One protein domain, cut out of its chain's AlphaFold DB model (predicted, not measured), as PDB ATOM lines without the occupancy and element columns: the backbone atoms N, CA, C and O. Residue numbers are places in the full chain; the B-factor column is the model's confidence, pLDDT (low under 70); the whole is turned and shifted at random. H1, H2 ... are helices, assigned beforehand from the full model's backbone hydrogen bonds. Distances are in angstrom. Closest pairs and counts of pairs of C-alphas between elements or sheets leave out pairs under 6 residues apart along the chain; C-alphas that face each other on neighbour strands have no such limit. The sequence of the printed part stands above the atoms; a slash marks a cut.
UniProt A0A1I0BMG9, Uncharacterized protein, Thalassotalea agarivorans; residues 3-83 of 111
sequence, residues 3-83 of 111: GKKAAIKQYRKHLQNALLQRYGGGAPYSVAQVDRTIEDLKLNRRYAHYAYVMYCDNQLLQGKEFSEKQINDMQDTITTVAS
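What this domain is: This is residues 3 to 83 of the 111 residues of an uncharacterized protein of Thalassotalea agarivorans (UniProt A0A1I0BMG9). Look first at the longest helix, H1: its residues 5 to 9 meet residues 78 to 82 of H5 in a V, with H3 packed between the arms. H2 packs on H1 and H3; short H4 is near H3 and H5. The printed part has 81 residues, 61 of them in five named helices, H1 to H5 in order along the chain; its class is all helix, with no named strand, and it is compact, with a radius of gyration of the C-alphas of 11.8 A and spans of 32 by 25 by 21 A.

How they stand to each other: H1, residues 3 to 23, touches H3, residues 45 to 55, at a steep tilt of 56 degrees, the same way; the closest C-alphas, Tyr 11 and Ala 51, are 6.4 A apart. H5, residues 68 to 82, touches H3 about perpendicular, at 88 degrees; the closest C-alphas, Tyr 50 and Met 74, are 6.3 A apart. Every O i to N i+4 pair is within hydrogen-bond range in H5, 15 of 17 in H1, 4 of 7 in H3.

Where its parts are: Find C-alpha 3 at (193.696, 207.061, 183.805); from there H1 runs 27.8 A, with a kink of 33 degrees near residue 17. H2, residues 31 to 40, spans 14.2 A; H4, residues 58 to 61, 5.0 A. H5 runs 20.6 A to C-alpha 82 at (195.236, 214.948, 171.149).

The domain as a whole: The printed part has no cut and no long link; pLDDT is under 70 at residues 25 to 26, 63 to 65 and 82 to 83.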
ATOM      1  N   GLY A   3     195.007 206.393 183.681       72.12
ATOM      2  CA  GLY A   3     193.696 207.061 183.805       72.12
ATOM      3  C   GLY A   3     193.607 208.485 183.233       72.12
ATOM      4  O   GLY A   3     192.577 208.854 182.677       72.12
ATOM      5  N   LYS A   4     194.686 209.279 183.324       81.94
ATOM      6  CA  LYS A   4     194.695 210.698 182.903       81.94
ATOM      7  C   LYS A   4     194.439 210.853 181.399       81.94
ATOM      8  O   LYS A   4     193.533 211.576 181.002       81.94
ATOM      9  N   LYS A   5     195.194 210.132 180.559       81.44
ATOM     10  CA  LYS A   5     195.031 210.181 179.093       81.44
ATOM     11  C   LYS A   5     193.637 209.714 178.652       81.44
ATOM     12  O   LYS A   5     193.040 210.325 177.771       81.44
ATOM     13  N   ALA A   6     193.113 208.664 179.288       82.62
ATOM     14  CA  ALA A   6     191.773 208.153 179.009       82.62
ATOM     15  C   ALA A   6     190.684 209.185 179.348       82.62
ATOM     16  O   ALA A   6     189.811 209.431 178.520       82.62
ATOM     17  N   ALA A   7     190.782 209.846 180.507       86.31
ATOM     18  CA  ALA A   7     189.849 210.899 180.904       86.31
ATOM     19  C   ALA A   7     189.870 212.084 179.923       86.31
ATOM     20  O   ALA A   7     188.821 212.485 179.435       86.31
ATOM     21  N   ILE A   8     191.060 212.573 179.547       85.81
ATOM     22  CA  ILE A   8     191.223 213.650 178.552       85.81
ATOM     23  C   ILE A   8     190.560 213.279 177.215       85.81
ATOM     24  O   ILE A   8     189.843 214.085 176.622       85.81
ATOM     25  N   LYS A   9     190.739 212.034 176.757       84.56
ATOM     26  CA  LYS A   9     190.117 211.534 175.522       84.56
ATOM     27  C   LYS A   9     188.589 211.477 175.627       84.56
ATOM     28  O   LYS A   9     187.903 211.825 174.667       84.56
ATOM     29  N   GLN A  10     188.059 211.061 176.779       85.31
ATOM     30  CA  GLN A  10     186.618 211.040 177.037       85.31
ATOM     31  C   GLN A  10     186.022 212.444 177.099       85.31
ATOM     32  O   GLN A  10     184.965 212.665 176.511       85.31
ATOM     33  N   TYR A  11     186.707 213.404 177.728       87.75
ATOM     34  CA  TYR A  11     186.281 214.802 177.718       87.75
ATOM     35  C   TYR A  11     186.183 215.329 176.290       87.75
ATOM     36  O   TYR A  11     185.128 215.814 175.892       87.75
ATOM     37  N   ARG A  12     187.215 215.105 175.470       84.31
ATOM     38  CA  ARG A  12     187.196 215.549 174.072       84.31
ATOM     39  C   ARG A  12     186.027 214.973 173.271       84.31
ATOM     40  O   ARG A  12     185.421 215.683 172.481       84.31
ATOM     41  N   LYS A  13     185.712 213.687 173.463       83.69
ATOM     42  CA  LYS A  13     184.651 213.006 172.705       83.69
ATOM     43  C   LYS A  13     183.241 213.331 173.196       83.69
ATOM     44  O   LYS A  13     182.365 213.606 172.385       83.69
ATOM     45  N   HIS A  14     183.010 213.248 174.502       86.94
ATOM     46  CA  HIS A  14     181.661 213.286 175.067       86.94
ATOM     47  C   HIS A  14     181.303 214.662 175.611       86.94
ATOM     48  O   HIS A  14     180.203 215.150 175.364       86.94
ATOM     49  N   LEU A  15     182.237 215.307 176.313       85.94
ATOM     50  CA  LEU A  15     181.964 216.570 176.992       85.94
ATOM     51  C   LEU A  15     181.743 217.704 175.990       85.94
ATOM     52  O   LEU A  15     180.780 218.445 176.141       85.94
ATOM     53  N   GLN A  16     182.555 217.792 174.930       83.69
ATOM     54  CA  GLN A  16     182.367 218.794 173.872       83.69
ATOM     55  C   GLN A  16     180.977 218.719 173.236       83.69
ATOM     56  O   GLN A  16     180.300 219.734 173.101       83.69
ATOM     57  N   ASN A  17     180.554 217.513 172.849       84.19
ATOM     58  CA  ASN A  17     179.265 217.306 172.198       84.19
ATOM     59  C   ASN A  17     178.112 217.617 173.165       84.19
ATOM     60  O   ASN A  17     177.198 218.355 172.819       84.19
ATOM     61  N   ALA A  18     178.197 217.144 174.411       87.44
ATOM     62  CA  ALA A  18     177.177 217.418 175.418       87.44
ATOM     63  C   ALA A  18     177.064 218.911 175.766       87.44
ATOM     64  O   ALA A  18     175.955 219.412 175.930       87.44
ATOM     65  N   LEU A  19     178.188 219.632 175.848       86.44
ATOM     66  CA  LEU A  19     178.192 221.078 176.084       86.44
ATOM     67  C   LEU A  19     177.521 221.832 174.930       86.44
ATOM     68  O   LEU A  19     176.640 222.656 175.179       86.44
ATOM     69  N   LEU A  20     177.868 221.486 173.684       86.19
ATOM     70  CA  LEU A  20     177.257 222.070 172.488       86.19
ATOM     71  C   LEU A  20     175.750 221.800 172.426       86.19
ATOM     72  O   LEU A  20     174.982 222.714 172.143       86.19
ATOM     73  N   GLN A  21     175.321 220.570 172.720       86.12
ATOM     74  CA  GLN A  21     173.904 220.201 172.707       86.12
ATOM     75  C   GLN A  21     173.094 220.892 173.808       86.12
ATOM     76  O   GLN A  21     171.939 221.238 173.583       86.12
ATOM     77  N   ARG A  22     173.669 221.068 175.006       85.00
ATOM     78  CA  ARG A  22     172.946 221.608 176.169       85.00
ATOM     79  C   ARG A  22     172.870 223.119 176.194       85.00
ATOM     80  O   ARG A  22     171.827 223.667 176.530       85.00
ATOM     81  N   TYR A  23     173.993 223.775 175.938       84.38
ATOM     82  CA  TYR A  23     174.113 225.211 176.168       84.38
ATOM     83  C   TYR A  23     174.112 226.006 174.866       84.38
ATOM     84  O   TYR A  23     173.778 227.187 174.896       84.38
ATOM     85  N   GLY A  24     174.418 225.363 173.734       75.88
ATOM     86  CA  GLY A  24     174.614 226.057 172.467       75.88
ATOM     87  C   GLY A  24     175.801 227.028 172.516       75.88
ATOM     88  O   GLY A  24     176.294 227.398 173.580       75.88
ATOM     89  N   GLY A  25     176.273 227.446 171.342       69.69
ATOM     90  CA  GLY A  25     177.438 228.329 171.232       69.69
ATOM     91  C   GLY A  25     178.760 227.600 171.495       69.69
ATOM     92  O   GLY A  25     178.873 226.758 172.377       69.69
ATOM     93  N   GLY A  26     179.772 227.874 170.674       66.50
ATOM     94  CA  GLY A  26     181.123 227.358 170.908       66.50
ATOM     95  C   GLY A  26     181.735 227.937 172.189       66.50
ATOM     96  O   GLY A  26     181.259 228.945 172.701       66.50
ATOM     97  N   ALA A  27     182.796 227.295 172.687       70.31
ATOM     98  CA  ALA A  27     183.574 227.748 173.845       70.31
ATOM     99  C   ALA A  27     183.907 229.263 173.782       70.31
ATOM    100  O   ALA A  27     184.098 229.782 172.679       70.31
ATOM    101  N   PRO A  28     184.038 229.961 174.931       81.44
ATOM    102  CA  PRO A  28     184.216 229.412 176.283       81.44
ATOM    103  C   PRO A  28     182.916 229.156 177.070       81.44
ATOM    104  O   PRO A  28     181.968 229.933 177.030       81.44
ATOM    105  N   TYR A  29     182.917 228.078 177.858       83.56
ATOM    106  CA  TYR A  29     181.880 227.724 178.831       83.56
ATOM    107  C   TYR A  29     182.320 228.072 180.260       83.56
ATOM    108  O   TYR A  29     183.502 228.232 180.551       83.56
ATOM    109  N   SER A  30     181.375 228.163 181.191       86.56
ATOM    110  CA  SER A  30     181.693 228.377 182.609       86.56
ATOM    111  C   SER A  30     182.070 227.076 183.329       86.56
ATOM    112  O   SER A  30     181.570 225.999 182.999       86.56
ATOM    113  N   VAL A  31     182.875 227.181 184.395       86.88
ATOM    114  CA  VAL A  31     183.267 226.037 185.249       86.88
ATOM    115  C   VAL A  31     182.043 225.264 185.748       86.88
ATOM    116  O   VAL A  31     182.037 224.040 185.722       86.88
ATOM    117  N   ALA A  32     180.970 225.966 186.124       87.56
ATOM    118  CA  ALA A  32     179.734 225.343 186.589       87.56
ATOM    119  C   ALA A  32     179.014 224.537 185.490       87.56
ATOM    120  O   ALA A  32     178.470 223.469 185.770       87.56
ATOM    121  N   GLN A  33     179.011 225.017 184.241       88.88
ATOM    122  CA  GLN A  33     178.437 224.274 183.111       88.88
ATOM    123  C   GLN A  33     179.248 223.015 182.810       88.88
ATOM    124  O   GLN A  33     178.671 221.952 182.570       88.88
ATOM    125  N   VAL A  34     180.577 223.126 182.855       88.88
ATOM    126  CA  VAL A  34     181.490 222.000 182.654       88.88
ATOM    127  C   VAL A  34     181.316 220.960 183.761       88.88
ATOM    128  O   VAL A  34     181.080 219.795 183.448       88.88
ATOM    129  N   ASP A  35     181.338 221.365 185.031       90.19
ATOM    130  CA  ASP A  35     181.215 220.454 186.176       90.19
ATOM    131  C   ASP A  35     179.874 219.703 186.178       90.19
ATOM    132  O   ASP A  35     179.853 218.472 186.239       90.19
ATOM    133  N   ARG A  36     178.759 220.414 185.953       90.31
ATOM    134  CA  ARG A  36     177.431 219.789 185.806       90.31
ATOM    135  C   ARG A  36     177.384 218.768 184.676       90.31
ATOM    136  O   ARG A  36     176.734 217.736 184.800       90.31
ATOM    137  N   THR A  37     178.056 219.043 183.561       90.44
ATOM    138  CA  THR A  37     178.048 218.131 182.410       90.44
ATOM    139  C   THR A  37     178.951 216.920 182.647       90.44
ATOM    140  O   THR A  37     178.598 215.811 182.261       90.44
ATOM    141  N   ILE A  38     180.084 217.088 183.336       90.25
ATOM    142  CA  ILE A  38     180.938 215.973 183.779       90.25
ATOM    143  C   ILE A  38     180.174 215.065 184.747       90.25
ATOM    144  O   ILE A  38     180.260 213.841 184.625       90.25
ATOM    145  N   GLU A  39     179.432 215.650 185.692       90.88
ATOM    146  CA  GLU A  39     178.573 214.926 186.630       90.88
ATOM    147  C   GLU A  39     177.515 214.098 185.905       90.88
ATOM    148  O   GLU A  39     177.404 212.895 186.147       90.88
ATOM    149  N   ASP A  40     176.791 214.727 184.988       90.06
ATOM    150  CA  ASP A  40     175.723 214.099 184.222       90.06
ATOM    151  C   ASP A  40     176.223 212.933 183.360       90.06
ATOM    152  O   ASP A  40     175.672 211.832 183.394       90.06
ATOM    153  N   LEU A  41     177.353 213.135 182.676       87.12
ATOM    154  CA  LEU A  41     178.008 212.112 181.863       87.12
ATOM    155  C   LEU A  41     178.772 211.066 182.696       87.12
ATOM    156  O   LEU A  41     179.393 210.169 182.123       87.12
ATOM    157  N   LYS A  42     178.767 211.183 184.033       88.31
ATOM    158  CA  LYS A  42     179.520 210.334 184.975       88.31
ATOM    159  C   LYS A  42     181.003 210.194 184.609       88.31
ATOM    160  O   LYS A  42     181.614 209.141 184.808       88.31
ATOM    161  N   LEU A  43     181.596 211.263 184.076       86.75
ATOM    162  CA  LEU A  43     183.011 211.298 183.715       86.75
ATOM    163  C   LEU A  43     183.892 211.489 184.959       86.75
ATOM    164  O   LEU A  43     183.451 211.925 186.024       86.75
ATOM    165  N   ASN A  44     185.172 211.138 184.833       85.69
ATOM    166  CA  ASN A  44     186.079 211.049 185.976       85.69
ATOM    167  C   ASN A  44     186.541 212.418 186.513       85.69
ATOM    168  O   ASN A  44     187.633 212.887 186.185       85.69
ATOM    169  N   ARG A  45     185.772 212.990 187.447       86.00
ATOM    170  CA  ARG A  45     186.026 214.300 188.082       86.00
ATOM    171  C   ARG A  45     187.423 214.501 188.660       86.00
ATOM    172  O   ARG A  45     187.874 215.639 188.753       86.00
ATOM    173  N   ARG A  46     188.157 213.428 188.984       86.44
ATOM    174  CA  ARG A  46     189.552 213.519 189.450       86.44
ATOM    175  C   ARG A  46     190.451 214.292 188.477       86.44
ATOM    176  O   ARG A  46     191.458 214.854 188.892       86.44
ATOM    177  N   TYR A  47     190.079 214.323 187.198       87.25
ATOM    178  CA  TYR A  47     190.792 215.017 186.128       87.25
ATOM    179  C   TYR A  47     189.996 216.191 185.529       87.25
ATOM    180  O   TYR A  47     190.293 216.607 184.411       87.25
ATOM    181  N   ALA A  48     188.990 216.725 186.235       86.94
ATOM    182  CA  ALA A  48     188.130 217.811 185.740       86.94
ATOM    183  C   ALA A  48     188.903 219.099 185.401       86.94
ATOM    184  O   ALA A  48     188.518 219.821 184.489       86.94
ATOM    185  N   HIS A  49     190.051 219.335 186.042       87.25
ATOM    186  CA  HIS A  49     190.935 220.463 185.728       87.25
ATOM    187  C   HIS A  49     191.374 220.506 184.256       87.25
ATOM    188  O   HIS A  49     191.410 221.583 183.669       87.25
ATOM    189  N   TYR A  50     191.604 219.354 183.612       87.88
ATOM    190  CA  TYR A  50     191.894 219.328 182.171       87.88
ATOM    191  C   TYR A  50     190.691 219.771 181.337       87.88
ATOM    192  O   TYR A  50     190.864 220.448 180.330       87.88
ATOM    193  N   ALA A  51     189.474 219.417 181.754       87.88
ATOM    194  CA  ALA A  51     188.262 219.852 181.072       87.88
ATOM    195  C   ALA A  51     188.036 221.364 181.226       87.88
ATOM    196  O   ALA A  51     187.617 222.010 180.270       87.88
ATOM    197  N   TYR A  52     188.366 221.944 182.385       88.56
ATOM    198  CA  TYR A  52     188.315 223.395 182.565       88.56
ATOM    199  C   TYR A  52     189.283 224.102 181.619       88.56
ATOM    200  O   TYR A  52     188.865 224.998 180.901       88.56
ATOM    201  N   VAL A  53     190.533 223.648 181.529       87.31
ATOM    202  CA  VAL A  53     191.521 224.227 180.600       87.31
ATOM    203  C   VAL A  53     191.095 224.085 179.129       87.31
ATOM    204  O   VAL A  53     191.388 224.959 178.319       87.31
ATOM    205  N   MET A  54     190.386 223.006 178.773       85.25
ATOM    206  CA  MET A  54     189.892 222.776 177.406       85.25
ATOM    207  C   MET A  54     188.704 223.658 177.011       85.25
ATOM    208  O   MET A  54     188.604 224.046 175.849       85.25
ATOM    209  N   TYR A  55     187.760 223.884 177.929       86.31
ATOM    210  CA  TYR A  55     186.437 224.424 177.590       86.31
ATOM    211  C   TYR A  55     186.086 225.726 178.301       86.31
ATOM    212  O   TYR A  55     185.151 226.394 177.865       86.31
ATOM    213  N   CYS A  56     186.786 226.085 179.376       85.69
ATOM    214  CA  CYS A  56     186.591 227.345 180.087       85.69
ATOM    215  C   CYS A  56     187.592 228.407 179.640       85.69
ATOM    216  O   CYS A  56     188.622 228.124 179.031       85.69
ATOM    217  N   ASP A  57     187.281 229.651 179.990       82.88
ATOM    218  CA  ASP A  57     188.187 230.768 179.784       82.88
ATOM    219  C   ASP A  57     189.411 230.660 180.714       82.88
ATOM    220  O   ASP A  57     189.284 230.625 181.942       82.88
ATOM    221  N   ASN A  58     190.608 230.592 180.126       75.38
ATOM    222  CA  ASN A  58     191.853 230.423 180.876       75.38
ATOM    223  C   ASN A  58     192.164 231.630 181.772       75.38
ATOM    224  O   ASN A  58     192.762 231.447 182.831       75.38
ATOM    225  N   GLN A  59     191.715 232.834 181.408       72.81
ATOM    226  CA  GLN A  59     191.917 234.040 182.211       72.81
ATOM    227  C   GLN A  59     191.110 233.980 183.517       72.81
ATOM    228  O   GLN A  59     191.547 234.505 184.534       72.81
ATOM    229  N   LEU A  60     189.962 233.289 183.516       71.81
ATOM    230  CA  LEU A  60     189.160 233.040 184.723       71.81
ATOM    231  C   LEU A  60     189.723 231.920 185.614       71.81
ATOM    232  O   LEU A  60     189.391 231.848 186.800       71.81
ATOM    233  N   LEU A  61     190.543 231.031 185.050       72.62
ATOM    234  CA  LEU A  61     191.217 229.953 185.782       72.62
ATOM    235  C   LEU A  61     192.533 230.427 186.411       72.62
ATOM    236  O   LEU A  61     192.887 229.992 187.515       72.62
ATOM    237  N   GLN A  62     193.233 231.330 185.719       70.31
ATOM    238  CA  GLN A  62     194.423 232.009 186.216       70.31
ATOM    239  C   GLN A  62     194.076 232.840 187.458       70.31
ATOM    240  O   GLN A  62     193.161 233.657 187.458       70.31
ATOM    241  N   GLY A  63     194.795 232.603 188.554       61.88
ATOM    242  CA  GLY A  63     194.649 233.371 189.797       61.88
ATOM    243  C   GLY A  63     193.526 232.915 190.735       61.88
ATOM    244  O   GLY A  63     193.550 233.292 191.903       61.88
ATOM    245  N   LYS A  64     192.591 232.067 190.279       63.44
ATOM    246  CA  LYS A  64     191.540 231.492 191.137       63.44
ATOM    247  C   LYS A  64     191.887 230.097 191.657       63.44
ATOM    248  O   LYS A  64     191.687 229.825 192.833       63.44
ATOM    249  N   GLU A  65     192.409 229.236 190.782       63.97
ATOM    250  CA  GLU A  65     192.696 227.822 191.095       63.97
ATOM    251  C   GLU A  65     194.061 227.350 190.567       63.97
ATOM    252  O   GLU A  65     194.692 226.488 191.177       63.97
ATOM    253  N   PHE A  66     194.560 227.918 189.458       75.94
ATOM    254  CA  PHE A  66     195.791 227.449 188.814       75.94
ATOM    255  C   PHE A  66     196.756 228.593 188.487       75.94
ATOM    256  O   PHE A  66     196.363 229.719 188.177       75.94
ATOM    257  N   SER A  67     198.052 228.278 188.535       82.50
ATOM    258  CA  SER A  67     199.111 229.159 188.032       82.50
ATOM    259  C   SER A  67     199.236 229.008 186.517       82.50
ATOM    260  O   SER A  67     198.994 227.925 185.979       82.50
ATOM    261  N   GLU A  68     199.689 230.055 185.833       79.56
ATOM    262  CA  GLU A  68     199.947 230.042 184.390       79.56
ATOM    263  C   GLU A  68     200.843 228.867 183.964       79.56
ATOM    264  O   GLU A  68     200.563 228.198 182.970       79.56
ATOM    265  N   LYS A  69     201.866 228.530 184.763       82.62
ATOM    266  CA  LYS A  69     202.727 227.365 184.505       82.62
ATOM    267  C   LYS A  69     201.946 226.045 184.525       82.62
ATOM    268  O   LYS A  69     202.185 225.184 183.687       82.62
ATOM    269  N   GLN A  70     201.014 225.888 185.468       83.56
ATOM    270  CA  GLN A  70     200.184 224.682 185.566       83.56
ATOM    271  C   GLN A  70     199.207 224.584 184.393       83.56
ATOM    272  O   GLN A  70     198.993 223.501 183.859       83.56
ATOM    273  N   ILE A  71     198.638 225.712 183.966       83.94
ATOM    274  CA  ILE A  71     197.755 225.761 182.799       83.94
ATOM    275  C   ILE A  71     198.522 225.386 181.527       83.94
ATOM    276  O   ILE A  71     198.029 224.570 180.753       83.94
ATOM    277  N   ASN A  72     199.739 225.904 181.342       84.44
ATOM    278  CA  ASN A  72     200.592 225.537 180.209       84.44
ATOM    279  C   ASN A  72     200.966 224.044 180.210       84.44
ATOM    280  O   ASN A  72     200.834 223.393 179.178       84.44
ATOM    281  N   ASP A  73     201.351 223.473 181.355       85.38
ATOM    282  CA  ASP A  73     201.626 222.029 181.483       85.38
ATOM    283  C   ASP A  73     200.396 221.166 181.142       85.38
ATOM    284  O   ASP A  73     200.477 220.149 180.439       85.38
ATOM    285  N   MET A  74     199.215 221.603 181.587       86.19
ATOM    286  CA  MET A  74     197.967 220.923 181.262       86.19
ATOM    287  C   MET A  74     197.643 221.013 179.769       86.19
ATOM    288  O   MET A  74     197.261 219.993 179.191       86.19
ATOM    289  N   GLN A  75     197.824 222.177 179.139       84.69
ATOM    290  CA  GLN A  75     197.636 222.362 177.696       84.69
ATOM    291  C   GLN A  75     198.609 221.513 176.869       84.69
ATOM    292  O   GLN A  75     198.184 220.870 175.907       84.69
ATOM    293  N   ASP A  76     199.879 221.436 177.267       84.31
ATOM    294  CA  ASP A  76     200.866 220.553 176.636       84.31
ATOM    295  C   ASP A  76     200.426 219.087 176.726       84.31
ATOM    296  O   ASP A  76     200.380 218.369 175.720       84.31
ATOM    297  N   THR A  77     199.970 218.654 177.907       84.75
ATOM    298  CA  THR A  77     199.463 217.290 178.061       84.75
ATOM    299  C   THR A  77     198.234 217.046 177.177       84.75
ATOM    300  O   THR A  77     198.115 215.991 176.551       84.75
ATOM    301  N   ILE A  78     197.292 217.990 177.139       84.75
ATOM    302  CA  ILE A  78     196.084 217.894 176.314       84.75
ATOM    303  C   ILE A  78     196.469 217.738 174.843       84.75
ATOM    304  O   ILE A  78     195.953 216.841 174.174       84.75
ATOM    305  N   THR A  79     197.413 218.553 174.374       82.44
ATOM    306  CA  THR A  79     197.936 218.526 173.004       82.44
ATOM    307  C   THR A  79     198.608 217.191 172.709       82.44
ATOM    308  O   THR A  79     198.247 216.535 171.739       82.44
ATOM    309  N   THR A  80     199.470 216.710 173.606       81.81
ATOM    310  CA  THR A  80     200.142 215.403 173.509       81.81
ATOM    311  C   THR A  80     199.155 214.232 173.435       81.81
ATOM    312  O   THR A  80     199.380 213.242 172.735       81.81
ATOM    313  N   VAL A  81     198.047 214.295 174.183       78.31
ATOM    314  CA  VAL A  81     196.981 213.280 174.111       78.31
ATOM    315  C   VAL A  81     196.171 213.426 172.827       78.31
ATOM    316  O   VAL A  81     195.714 212.424 172.273       78.31
ATOM    317  N   ALA A  82     195.989 214.656 172.352       69.00
ATOM    318  CA  ALA A  82     195.236 214.948 171.149       69.00
ATOM    319  C   ALA A  82     195.957 214.513 169.869       69.00
ATOM    320  O   ALA A  82     195.273 214.045 168.960       69.00
ATOM    321  N   SER A  83     197.287 214.620 169.838       64.06
ATOM    322  CA  SER A  83     198.163 214.269 168.715       64.06
ATOM    323  C   SER A  83     198.522 212.782 168.637       64.06
ATOM    324  O   SER A  83     199.360 212.389 167.836       64.06
TER     325      SER A  83